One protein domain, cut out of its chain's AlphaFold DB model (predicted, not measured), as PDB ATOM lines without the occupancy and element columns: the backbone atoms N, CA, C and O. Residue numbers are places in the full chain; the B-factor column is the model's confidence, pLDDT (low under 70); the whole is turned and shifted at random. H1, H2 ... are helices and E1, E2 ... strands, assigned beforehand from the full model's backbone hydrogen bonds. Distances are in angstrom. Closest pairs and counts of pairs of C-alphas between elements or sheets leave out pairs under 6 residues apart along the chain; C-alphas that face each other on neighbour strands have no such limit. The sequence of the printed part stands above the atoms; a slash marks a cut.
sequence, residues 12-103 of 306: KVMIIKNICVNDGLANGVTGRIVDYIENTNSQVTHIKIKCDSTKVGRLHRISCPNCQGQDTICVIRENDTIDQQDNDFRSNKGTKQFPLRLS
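Overview. This is residues 12 to 103 of the 306 residues of the protein "Hypothetical protein" of Rotaria magnacalcarata (UniProt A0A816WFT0). A small, strongly twisted sheet of five strands forms the body, and its two edge strands, E4 and E7, join to a two-stranded arm, E5 and E6, whose long loop sticks out at residues 85 to 90. A short helix, H1, only grazes the sheet. The printed part has 92 residues, under half of them in named elements, in the order E1 E2 E3 H1 E4 E5 E6 E7, and is mostly strand. Both sheets are antiparallel, the larger in the order E4 - E3 - E2 - E1 - E7. The whole is only just compact, close to loose, with a radius of gyration of the C-alphas of 14.7 A and spans of 48 by 33 by 25 A.

Arrangement. E1, residues 12 to 15, and E2, residues 30 to 38, form a hairpin, with N 13 and O 31 at 2.9 A. E2 bends by 62 degrees at residue 34. E3, residues 44 to 51, completes a meander, each strand the antiparallel neighbour of the one before; N 34 and O 48 are 2.8 A apart. H1, residues 58 to 63, has every O i to N i+4 pair within hydrogen-bond range. The closest C-alphas of H1 and E4, residues 73 to 75, are those of Arg 61 and Ile 73, 6.0 A apart. E4 is antiparallel to E3, with N 73 and O 49 at 2.8 A, and runs on into E5, residues 78 to 80, at 43 degrees. E5 and E6, residues 95 to 97, form a hairpin, with N 80 and O 95 at 2.8 A. E6 runs on at 67 degrees into E7, residues 100 to 102, where N 14 and O 101 are 2.8 A apart across E1 and E7. E4 and E7 are only just apart, at 8.4 A.

Along the chain. E1 begins at C-alpha 12, (167.962, 139.462, 217.239). E2 measures 22.7 A from first to last C-alpha and E3 19.5 A. E7 ends at C-alpha 102, (163.193, 142.119, 219.112).

Size, cuts and confidence. The two C-alphas farthest apart, those of Gly 69 and Asp 88, are 48.9 A apart. The printed part has no cut. The links E1 to E2 and E5 to E6 are long. Residues 81 to 94 have pLDDT under 70.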
ATOM      1  N   LYS A  12     167.524 139.505 215.844       95.56
ATOM      2  CA  LYS A  12     167.962 139.462 217.239       95.56
ATOM      3  C   LYS A  12     166.734 139.526 218.142       95.56
ATOM      4  O   LYS A  12     165.940 140.464 218.044       95.56
ATOM      5  N   VAL A  13     166.580 138.530 219.007       96.00
ATOM      6  CA  VAL A  13     165.434 138.403 219.910       96.00
ATOM      7  C   VAL A  13     165.856 138.145 221.348       96.00
ATOM      8  O   VAL A  13     166.965 137.689 221.628       96.00
ATOM      9  N   MET A  14     164.961 138.482 222.269       94.25
ATOM     10  CA  MET A  14     165.064 138.234 223.700       94.25
ATOM     11  C   MET A  14     163.834 137.467 224.171       94.25
ATOM     12  O   MET A  14     162.710 137.819 223.803       94.25
ATOM     13  N   ILE A  15     164.053 136.458 225.008       93.56
ATOM     14  CA  ILE A  15     163.005 135.739 225.725       93.56
ATOM     15  C   ILE A  15     162.493 136.630 226.860       93.56
ATOM     16  O   ILE A  15     163.282 137.115 227.666       93.56
ATOM     17  N   ILE A  16     161.179 136.845 226.937       90.88
ATOM     18  CA  ILE A  16     160.561 137.746 227.931       90.88
ATOM     19  C   ILE A  16     159.870 137.014 229.092       90.88
ATOM     20  O   ILE A  16     159.258 137.657 229.943       90.88
ATOM     21  N   LYS A  17     159.972 135.681 229.138       88.50
ATOM     22  CA  LYS A  17     159.398 134.824 230.184       88.50
ATOM     23  C   LYS A  17     160.354 133.722 230.624       88.50
ATOM     24  O   LYS A  17     161.282 133.357 229.913       88.50
ATOM     25  N   ASN A  18     160.096 133.175 231.805       89.31
ATOM     26  CA  ASN A  18     160.812 132.007 232.296       89.31
ATOM     27  C   ASN A  18     160.193 130.740 231.701       89.31
ATOM     28  O   ASN A  18     159.127 130.327 232.140       89.31
ATOM     29  N   ILE A  19     160.880 130.133 230.733       89.25
ATOM     30  CA  ILE A  19     160.447 128.891 230.078       89.25
ATOM     31  C   ILE A  19     160.961 127.685 230.878       89.25
ATOM     32  O   ILE A  19     160.199 126.817 231.289       89.25
ATOM     33  N   CYS A  20     162.271 127.637 231.140       87.56
ATOM     34  CA  CYS A  20     162.905 126.594 231.946       87.56
ATOM     35  C   CYS A  20     164.139 127.155 232.661       87.56
ATOM     36  O   CYS A  20     165.255 127.124 232.140       87.56
ATOM     37  N   VAL A  21     163.940 127.655 233.883       86.62
ATOM     38  CA  VAL A  21     165.007 128.284 234.684       86.62
ATOM     39  C   VAL A  21     166.160 127.312 234.958       86.62
ATOM     40  O   VAL A  21     167.319 127.708 234.891       86.62
ATOM     41  N   ASN A  22     165.862 126.029 235.194       87.12
ATOM     42  CA  ASN A  22     166.887 125.004 235.435       87.12
ATOM     43  C   ASN A  22     167.814 124.776 234.226       87.12
ATOM     44  O   ASN A  22     168.940 124.333 234.414       87.12
ATOM     45  N   ASP A  23     167.352 125.075 233.009       89.75
ATOM     46  CA  ASP A  23     168.134 124.966 231.768       89.75
ATOM     47  C   ASP A  23     168.616 126.343 231.266       89.75
ATOM     48  O   ASP A  23     169.017 126.514 230.115       89.75
ATOM     49  N   GLY A  24     168.525 127.372 232.113       88.31
ATOM     50  CA  GLY A  24     168.918 128.742 231.787       88.31
ATOM     51  C   GLY A  24     167.998 129.460 230.795       88.31
ATOM     52  O   GLY A  24     168.307 130.584 230.417       88.31
ATOM     53  N   LEU A  25     166.877 128.858 230.377       91.25
ATOM     54  CA  LEU A  25     165.872 129.472 229.501       91.25
ATOM     55  C   LEU A  25     164.960 130.397 230.311       91.25
ATOM     56  O   LEU A  25     163.809 130.071 230.614       91.25
ATOM     57  N   ALA A  26     165.517 131.537 230.702       90.56
ATOM     58  CA  ALA A  26     164.878 132.531 231.549       90.56
ATOM     59  C   ALA A  26     164.600 133.845 230.801       90.56
ATOM     60  O   ALA A  26     165.092 134.085 229.695       90.56
ATOM     61  N   ASN A  27     163.822 134.716 231.440       90.38
ATOM     62  CA  ASN A  27     163.619 136.086 230.988       90.38
ATOM     63  C   ASN A  27     164.970 136.814 230.848       90.38
ATOM     64  O   ASN A  27     165.808 136.747 231.745       90.38
ATOM     65  N   GLY A  28     165.174 137.503 229.727       88.69
ATOM     66  CA  GLY A  28     166.400 138.236 229.410       88.69
ATOM     67  C   GLY A  28     167.381 137.472 228.519       88.69
ATOM     68  O   GLY A  28     168.290 138.089 227.969       88.69
ATOM     69  N   VAL A  29     167.194 136.163 228.305       91.00
ATOM     70  CA  VAL A  29     168.040 135.389 227.382       91.00
ATOM     71  C   VAL A  29     167.913 135.935 225.966       91.00
ATOM     72  O   VAL A  29     166.810 136.036 225.426       91.00
ATOM     73  N   THR A  30     169.048 136.232 225.340       92.94
ATOM     74  CA  THR A  30     169.129 136.734 223.968       92.94
ATOM     75  C   THR A  30     169.625 135.674 222.989       92.94
ATOM     76  O   THR A  30     170.337 134.727 223.341       92.94
ATOM     77  N   GLY A  31     169.235 135.830 221.727       94.62
ATOM     78  CA  GLY A  31     169.659 134.965 220.634       94.62
ATOM     79  C   GLY A  31     169.247 135.509 219.274       94.62
ATOM     80  O   GLY A  31     168.745 136.630 219.157       94.62
ATOM     81  N   ARG A  32     169.460 134.710 218.230       97.12
ATOM     82  CA  ARG A  32     169.034 135.006 216.859       97.12
ATOM     83  C   ARG A  32     168.060 133.956 216.353       97.12
ATOM     84  O   ARG A  32     168.251 132.768 216.603       97.12
ATOM     85  N   ILE A  33     167.040 134.395 215.623       97.50
ATOM     86  CA  ILE A  33     166.127 133.485 214.926       97.50
ATOM     87  C   ILE A  33     166.891 132.790 213.805       97.50
ATOM     88  O   ILE A  33     167.478 133.451 212.953       97.50
ATOM     89  N   VAL A  34     166.858 131.464 213.804       96.62
ATOM     90  CA  VAL A  34     167.457 130.634 212.753       96.62
ATOM     91  C   VAL A  34     166.383 130.195 211.770       96.62
ATOM     92  O   VAL A  34     166.552 130.336 210.561       96.62
ATOM     93  N   ASP A  35     165.257 129.708 212.288       95.56
ATOM     94  CA  ASP A  35     164.158 129.215 211.466       95.56
ATOM     95  C   ASP A  35     162.822 129.240 212.215       95.56
ATOM     96  O   ASP A  35     162.749 129.637 213.382       95.56
ATOM     97  N   TYR A  36     161.763 128.792 211.556       95.19
ATOM     98  CA  TYR A  36     160.450 128.583 212.145       95.19
ATOM     99  C   TYR A  36     159.811 127.305 211.596       95.19
ATOM    100  O   TYR A  36     160.194 126.801 210.546       95.19
ATOM    101  N   ILE A  37     158.855 126.753 212.342       94.25
ATOM    102  CA  ILE A  37     158.123 125.541 211.959       94.25
ATOM    103  C   ILE A  37     156.655 125.904 211.812       94.25
ATOM    104  O   ILE A  37     156.058 126.464 212.737       94.25
ATOM    105  N   GLU A  38     156.069 125.549 210.679       95.38
ATOM    106  CA  GLU A  38     154.656 125.759 210.382       95.38
ATOM    107  C   GLU A  38     153.880 124.447 210.479       95.38
ATOM    108  O   GLU A  38     154.431 123.362 210.307       95.38
ATOM    109  N   ASN A  39     152.596 124.550 210.808       93.19
ATOM    110  CA  ASN A  39     151.669 123.433 210.650       93.19
ATOM    111  C   ASN A  39     151.115 123.384 209.214       93.19
ATOM    112  O   ASN A  39     151.396 124.247 208.386       93.19
ATOM    113  N   THR A  40     150.252 122.403 208.945       93.38
ATOM    114  CA  THR A  40     149.556 122.228 207.657       93.38
ATOM    115  C   THR A  40     148.752 123.451 207.210       93.38
ATOM    116  O   THR A  40     148.488 123.608 206.024       93.38
ATOM    117  N   ASN A  41     148.387 124.337 208.139       93.81
ATOM    118  CA  ASN A  41     147.597 125.539 207.877       93.81
ATOM    119  C   ASN A  41     148.480 126.787 207.696       93.81
ATOM    120  O   ASN A  41     147.986 127.904 207.839       93.81
ATOM    121  N   SER A  42     149.786 126.621 207.440       91.50
ATOM    122  CA  SER A  42     150.765 127.719 207.323       91.50
ATOM    123  C   SER A  42     150.845 128.612 208.572       91.50
ATOM    124  O   SER A  42     151.201 129.788 208.510       91.50
ATOM    125  N   GLN A  43     150.487 128.077 209.744       91.38
ATOM    126  CA  GLN A  43     150.598 128.795 211.007       91.38
ATOM    127  C   GLN A  43     151.904 128.423 211.700       91.38
ATOM    128  O   GLN A  43     152.145 127.257 212.016       91.38
ATOM    129  N   VAL A  44     152.714 129.433 212.027       93.56
ATOM    130  CA  VAL A  44     153.949 129.242 212.798       93.56
ATOM    131  C   VAL A  44     153.631 128.698 214.195       93.56
ATOM    132  O   VAL A  44     152.978 129.362 215.010       93.56
ATOM    133  N   THR A  45     154.137 127.497 214.473       94.12
ATOM    134  CA  THR A  45     153.991 126.774 215.743       94.12
ATOM    135  C   THR A  45     155.219 126.921 216.637       94.12
ATOM    136  O   THR A  45     155.069 127.074 217.850       94.12
ATOM    137  N   HIS A  46     156.417 126.934 216.046       95.31
ATOM    138  CA  HIS A  46     157.687 127.037 216.762       95.31
ATOM    139  C   HIS A  46     158.606 128.057 216.097       95.31
ATOM    140  O   HIS A  46     158.645 128.165 214.872       95.31
ATOM    141  N   ILE A  47     159.396 128.752 216.910       96.56
ATOM    142  CA  ILE A  47     160.491 129.607 216.453       96.56
ATOM    143  C   ILE A  47     161.799 128.991 216.939       96.56
ATOM    144  O   ILE A  47     161.980 128.803 218.144       96.56
ATOM    145  N   LYS A  48     162.704 128.691 216.005       96.50
ATOM    146  CA  LYS A  48     164.043 128.187 216.301       96.50
ATOM    147  C   LYS A  48     164.989 129.344 216.577       96.50
ATOM    148  O   LYS A  48     165.168 130.221 215.731       96.50
ATOM    149  N   ILE A  49     165.620 129.335 217.745       97.31
ATOM    150  CA  ILE A  49     166.531 130.396 218.188       97.31
ATOM    151  C   ILE A  49     167.885 129.792 218.528       97.31
ATOM    152  O   ILE A  49     167.964 128.857 219.318       97.31
ATOM    153  N   LYS A  50     168.958 130.371 217.992       96.38
ATOM    154  CA  LYS A  50     170.317 130.151 218.489       96.38
ATOM    155  C   LYS A  50     170.598 131.159 219.599       96.38
ATOM    156  O   LYS A  50     170.667 132.361 219.329       96.38
ATOM    157  N   CYS A  51     170.699 130.690 220.839       94.75
ATOM    158  CA  CYS A  51     171.035 131.535 221.986       94.75
ATOM    159  C   CYS A  51     172.475 132.049 221.877       94.75
ATOM    160  O   CYS A  51     173.345 131.360 221.352       94.75
ATOM    161  N   ASP A  52     172.742 133.238 222.419       91.38
ATOM    162  CA  ASP A  52     174.106 133.788 222.427       91.38
ATOM    163  C   ASP A  52     175.057 132.966 223.311       91.38
ATOM    164  O   ASP A  52     176.253 132.877 223.042       91.38
ATOM    165  N   SER A  53     174.520 132.343 224.364       89.44
ATOM    166  CA  SER A  53     175.256 131.442 225.248       89.44
ATOM    167  C   SER A  53     174.938 129.985 224.929       89.44
ATOM    168  O   SER A  53     173.801 129.538 225.092       89.44
ATOM    169  N   THR A  54     175.967 129.204 224.601       88.81
ATOM    170  CA  THR A  54     175.872 127.744 224.398       88.81
ATOM    171  C   THR A  54     175.578 126.977 225.696       88.81
ATOM    172  O   THR A  54     175.292 125.776 225.679       88.81
ATOM    173  N   LYS A  55     175.641 127.643 226.858       88.94
ATOM    174  CA  LYS A  55     175.264 127.056 228.154       88.94
ATOM    175  C   LYS A  55     173.750 126.983 228.347       88.94
ATOM    176  O   LYS A  55     173.287 126.103 229.061       88.94
ATOM    177  N   VAL A  56     173.001 127.873 227.698       90.94
ATOM    178  CA  VAL A  56     171.543 127.979 227.826       90.94
ATOM    179  C   VAL A  56     170.855 126.975 226.904       90.94
ATOM    180  O   VAL A  56     171.273 126.812 225.757       90.94
ATOM    181  N   GLY A  57     169.796 126.318 227.382       91.31
ATOM    182  CA  GLY A  57     168.957 125.432 226.572       91.31
ATOM    183  C   GLY A  57     169.586 124.071 226.259       91.31
ATOM    184  O   GLY A  57     169.241 123.466 225.245       91.31
ATOM    185  N   ARG A  58     170.560 123.612 227.057       91.81
ATOM    186  CA  ARG A  58     171.292 122.358 226.807       91.81
ATOM    187  C   ARG A  58     170.378 121.149 226.918       91.81
ATOM    188  O   ARG A  58     170.402 120.295 226.037       91.81
ATOM    189  N   LEU A  59     169.574 121.090 227.973       89.38
ATOM    190  CA  LEU A  59     168.627 119.998 228.178       89.38
ATOM    191  C   LEU A  59     167.520 120.050 227.123       89.38
ATOM    192  O   LEU A  59     167.153 119.014 226.575       89.38
ATOM    193  N   HIS A  60     167.049 121.250 226.782       91.25
ATOM    194  CA  HIS A  60     166.043 121.460 225.747       91.25
ATOM    195  C   HIS A  60     166.507 120.974 224.367       91.25
ATOM    196  O   HIS A  60     165.725 120.360 223.647       91.25
ATOM    197  N   ARG A  61     167.777 121.195 223.996       92.44
ATOM    198  CA  ARG A  61     168.351 120.687 222.735       92.44
ATOM    199  C   ARG A  61     168.334 119.162 222.633       92.44
ATOM    200  O   ARG A  61     168.201 118.628 221.538       92.44
ATOM    201  N   ILE A  62     168.468 118.472 223.762       88.88
ATOM    202  CA  ILE A  62     168.451 117.005 223.823       88.88
ATOM    203  C   ILE A  62     167.006 116.490 223.796       88.88
ATOM    204  O   ILE A  62     166.695 115.532 223.090       88.88
ATOM    205  N   SER A  63     166.114 117.127 224.561       89.69
ATOM    206  CA  SER A  63     164.745 116.648 224.755       89.69
ATOM    207  C   SER A  63     163.778 117.040 223.639       89.69
ATOM    208  O   SER A  63     162.812 116.320 223.403       89.69
ATOM    209  N   CYS A  64     164.001 118.165 222.955       89.75
ATOM    210  CA  CYS A  64     163.125 118.636 221.889       89.75
ATOM    211  C   CYS A  64     163.469 117.934 220.564       89.75
ATOM    212  O   CYS A  64     164.539 118.207 220.015       89.75
ATOM    213  N   PRO A  65     162.563 117.123 219.975       90.06
ATOM    214  CA  PRO A  65     162.824 116.419 218.713       90.06
ATOM    215  C   PRO A  65     163.216 117.369 217.575       90.06
ATOM    216  O   PRO A  65     164.095 117.080 216.774       90.06
ATOM    217  N   ASN A  66     162.621 118.563 217.564       89.19
ATOM    218  CA  ASN A  66     162.869 119.589 216.553       89.19
ATOM    219  C   ASN A  66     164.244 120.271 216.678       89.19
ATOM    220  O   ASN A  66     164.609 121.035 215.783       89.19
ATOM    221  N   CYS A  67     164.973 120.044 217.775       87.62
ATOM    222  CA  CYS A  67     166.278 120.648 218.062       87.62
ATOM    223  C   CYS A  67     167.416 119.624 218.174       87.62
ATOM    224  O   CYS A  67     168.559 120.028 218.390       87.62
ATOM    225  N   GLN A  68     167.134 118.324 218.049       81.06
ATOM    226  CA  GLN A  68     168.148 117.283 218.215       81.06
ATOM    227  C   GLN A  68     169.296 117.470 217.217       81.06
ATOM    228  O   GLN A  68     169.084 117.625 216.017       81.06
ATOM    229  N   GLY A  69     170.525 117.501 217.737       77.94
ATOM    230  CA  GLY A  69     171.735 117.719 216.937       77.94
ATOM    231  C   GLY A  69     171.926 119.152 216.419       77.94
ATOM    232  O   GLY A  69     172.882 119.399 215.690       77.94
ATOM    233  N   GLN A  70     171.063 120.104 216.789       86.62
ATOM    234  CA  GLN A  70     171.157 121.506 216.373       86.62
ATOM    235  C   GLN A  70     171.481 122.414 217.565       86.62
ATOM    236  O   GLN A  70     170.959 122.237 218.664       86.62
ATOM    237  N   ASP A  71     172.294 123.450 217.343       90.88
ATOM    238  CA  ASP A  71     172.559 124.500 218.341       90.88
ATOM    239  C   ASP A  71     171.419 125.538 218.381       90.88
ATOM    240  O   ASP A  71     171.616 126.744 218.219       90.88
ATOM    241  N   THR A  72     170.182 125.052 218.524       94.56
ATOM    242  CA  THR A  72     168.965 125.872 218.547       94.56
ATOM    243  C   THR A  72     167.978 125.378 219.591       94.56
ATOM    244  O   THR A  72     167.914 124.189 219.868       94.56
ATOM    245  N   ILE A  73     167.167 126.279 220.130       95.50
ATOM    246  CA  ILE A  73     166.003 125.960 220.961       95.50
ATOM    247  C   ILE A  73     164.711 126.230 220.190       95.50
ATOM    248  O   ILE A  73     164.701 127.080 219.299       95.50
ATOM    249  N   CYS A  74     163.616 125.578 220.575       95.12
ATOM    250  CA  CYS A  74     162.289 125.835 220.032       95.12
ATOM    251  C   CYS A  74     161.444 126.607 221.047       95.12
ATOM    252  O   CYS A  74     161.153 126.118 222.137       95.12
ATOM    253  N   VAL A  75     161.004 127.803 220.668       95.44
ATOM    254  CA  VAL A  75     160.082 128.611 221.470       95.44
ATOM    255  C   VAL A  75     158.673 128.493 220.904       95.44
ATOM    256  O   VAL A  75     158.464 128.666 219.703       95.44
ATOM    257  N   ILE A  76     157.710 128.212 221.782       94.19
ATOM    258  CA  ILE A  76     156.283 128.079 221.461       94.19
ATOM    259  C   ILE A  76     155.482 129.254 222.022       94.19
ATOM    260  O   ILE A  76     155.982 130.049 222.819       94.19
ATOM    261  N   ARG A  77     154.225 129.387 221.593       92.00
ATOM    262  CA  ARG A  77     153.312 130.396 222.146       92.00
ATOM    263  C   ARG A  77     152.903 130.023 223.566       92.00
ATOM    264  O   ARG A  77     152.437 128.912 223.796       92.00
ATOM    265  N   GLU A  78     152.967 130.992 224.467       87.06
ATOM    266  CA  GLU A  78     152.469 130.876 225.833       87.06
ATOM    267  C   GLU A  78     151.243 131.764 226.038       87.06
ATOM    268  O   GLU A  78     151.074 132.784 225.365       87.06
ATOM    269  N   ASN A  79     150.391 131.376 226.986       82.81
ATOM    270  CA  ASN A  79     149.296 132.220 227.438       82.81
ATOM    271  C   ASN A  79     149.836 133.212 228.478       82.81
ATOM    272  O   ASN A  79     150.432 132.819 229.479       82.81
ATOM    273  N   ASP A  80     149.637 134.503 228.247       70.81
ATOM    274  CA  ASP A  80     149.674 135.514 229.297       70.81
ATOM    275  C   ASP A  80     148.337 135.487 230.022       70.81
ATOM    276  O   ASP A  80     147.337 135.958 229.487       70.81
ATOM    277  N   THR A  81     148.307 134.926 231.227       61.03
ATOM    278  CA  THR A  81     147.280 135.283 232.202       61.03
ATOM    279  C   THR A  81     147.734 136.580 232.846       61.03
ATOM    280  O   THR A  81     148.811 136.622 233.435       61.03
ATOM    281  N   ILE A  82     146.957 137.652 232.697       57.47
ATOM    282  CA  ILE A  82     147.170 138.857 233.498       57.47
ATOM    283  C   ILE A  82     147.020 138.414 234.957       57.47
ATOM    284  O   ILE A  82     145.978 137.868 235.324       57.47
ATOM    285  N   ASP A  83     148.091 138.546 235.740       45.97
ATOM    286  CA  ASP A  83     148.091 138.163 237.149       45.97
ATOM    287  C   ASP A  83     146.961 138.903 237.875       45.97
ATOM    288  O   ASP A  83     146.805 140.117 237.754       45.97
ATOM    289  N   GLN A  84     146.164 138.141 238.624       45.50
ATOM    290  CA  GLN A  84     144.974 138.563 239.369       45.50
ATOM    291  C   GLN A  84     145.303 139.450 240.591       45.50
ATOM    292  O   GLN A  84     144.767 139.229 241.673       45.50
ATOM    293  N   GLN A  85     146.231 140.404 240.471       47.69
ATOM    294  CA  GLN A  85     146.589 141.307 241.575       47.69
ATOM    295  C   GLN A  85     145.889 142.673 241.517       47.69
ATOM    296  O   GLN A  85     145.905 143.378 242.522       47.69
ATOM    297  N   ASP A  86     145.184 142.995 240.428       43.34
ATOM    298  CA  ASP A  86     144.248 144.126 240.380       43.34
ATOM    299  C   ASP A  86     142.819 143.614 240.620       43.34
ATOM    300  O   ASP A  86     142.148 143.111 239.717       43.34
ATOM    301  N   ASN A  87     142.362 143.707 241.872       46.47
ATOM    302  CA  ASN A  87     141.106 143.130 242.377       46.47
ATOM    303  C   ASN A  87     139.801 143.654 241.730       46.47
ATOM    304  O   ASN A  87     138.739 143.137 242.069       46.47
ATOM    305  N   ASP A  88     139.843 144.596 240.781       49.72
ATOM    306  CA  ASP A  88     138.633 145.236 240.229       49.72
ATOM    307  C   ASP A  88     138.295 144.900 238.767       49.72
ATOM    308  O   ASP A  88     137.231 145.279 238.282       49.72
ATOM    309  N   PHE A  89     139.118 144.130 238.045       45.88
ATOM    310  CA  PHE A  89     138.797 143.757 236.660       45.88
ATOM    311  C   PHE A  89     138.847 142.244 236.434       45.88
ATOM    312  O   PHE A  89     139.866 141.670 236.056       45.88
ATOM    313  N   ARG A  90     137.677 141.595 236.558       44.75
ATOM    314  CA  ARG A  90     137.389 140.227 236.076       44.75
ATOM    315  C   ARG A  90     137.431 140.134 234.544       44.75
ATOM    316  O   ARG A  90     136.458 139.741 233.903       44.75
ATOM    317  N   SER A  91     138.547 140.495 233.920       48.47
ATOM    318  CA  SER A  91     138.743 140.262 232.492       48.47
ATOM    319  C   SER A  91     139.636 139.038 232.287       48.47
ATOM    320  O   SER A  91     140.851 139.099 232.433       48.47
ATOM    321  N   ASN A  92     139.027 137.914 231.895       50.81
ATOM    322  CA  ASN A  92     139.708 136.720 231.366       50.81
ATOM    323  C   ASN A  92     140.326 136.997 229.976       50.81
ATOM    324  O   ASN A  92     140.174 136.217 229.037       50.81
ATOM    325  N   LYS A  93     140.991 138.140 229.788       58.19
ATOM    326  CA  LYS A  93     141.647 138.497 228.526       58.19
ATOM    327  C   LYS A  93     143.097 138.040 228.572       58.19
ATOM    328  O   LYS A  93     144.005 138.828 228.811       58.19
ATOM    329  N   GLY A  94     143.296 136.745 228.346       64.62
ATOM    330  CA  GLY A  94     144.628 136.196 228.131       64.62
ATOM    331  C   GLY A  94     145.097 136.401 226.692       64.62
ATOM    332  O   GLY A  94     144.306 136.292 225.754       64.62
ATOM    333  N   THR A  95     146.382 136.695 226.494       76.75
ATOM    334  CA  THR A  95     146.980 136.770 225.148       76.75
ATOM    335  C   THR A  95     147.827 135.530 224.901       76.75
ATOM    336  O   THR A  95     148.677 135.207 225.720       76.75
ATOM    337  N   LYS A  96     147.641 134.841 223.769       87.44
ATOM    338  CA  LYS A  96     148.498 133.714 223.370       87.44
ATOM    339  C   LYS A  96     149.563 134.176 222.375       87.44
ATOM    340  O   LYS A  96     149.272 134.385 221.195       87.44
ATOM    341  N   GLN A  97     150.805 134.334 222.826       91.12
ATOM    342  CA  GLN A  97     151.896 134.877 222.007       91.12
ATOM    343  C   GLN A  97     153.225 134.171 222.285       91.12
ATOM    344  O   GLN A  97     153.427 133.598 223.352       91.12
ATOM    345  N   PHE A  98     154.141 134.193 221.315       93.81
ATOM    346  CA  PHE A  98     155.526 133.803 221.567       93.81
ATOM    347  C   PHE A  98     156.138 134.747 222.612       93.81
ATOM    348  O   PHE A  98     156.042 135.965 222.434       93.81
ATOM    349  N   PRO A  99     156.791 134.236 223.671       93.56
ATOM    350  CA  PRO A  99     157.430 135.057 224.693       93.56
ATOM    351  C   PRO A  99     158.752 135.640 224.177       93.56
ATOM    352  O   PRO A  99     159.809 135.447 224.772       93.56
ATOM    353  N   LEU A 100     158.693 136.373 223.064       94.50
ATOM    354  CA  LEU A 100     159.831 136.956 222.367       94.50
ATOM    355  C   LEU A 100     159.607 138.439 222.093       94.50
ATOM    356  O   LEU A 100     158.497 138.888 221.805       94.50
ATOM    357  N   ARG A 101     160.703 139.194 222.095       93.75
ATOM    358  CA  ARG A 101     160.753 140.576 221.615       93.75
ATOM    359  C   ARG A 101     162.031 140.795 220.815       93.75
ATOM    360  O   ARG A 101     163.053 140.201 221.139       93.75
ATOM    361  N   LEU A 102     161.984 141.654 219.799       95.25
ATOM    362  CA  LEU A 102     163.193 142.119 219.112       95.25
ATOM    363  C   LEU A 102     164.142 142.801 220.111       95.25
ATOM    364  O   LEU A 102     163.679 143.544 220.976       95.25
ATOM    365  N   SER A 103     165.445 142.542 219.995       93.25
ATOM    366  CA  SER A 103     166.434 142.937 221.011       93.25
ATOM    367  C   SER A 103     167.739 143.513 220.452       93.25
ATOM    368  O   SER A 103     168.779 143.428 221.100       93.25
TER     369      SER A 103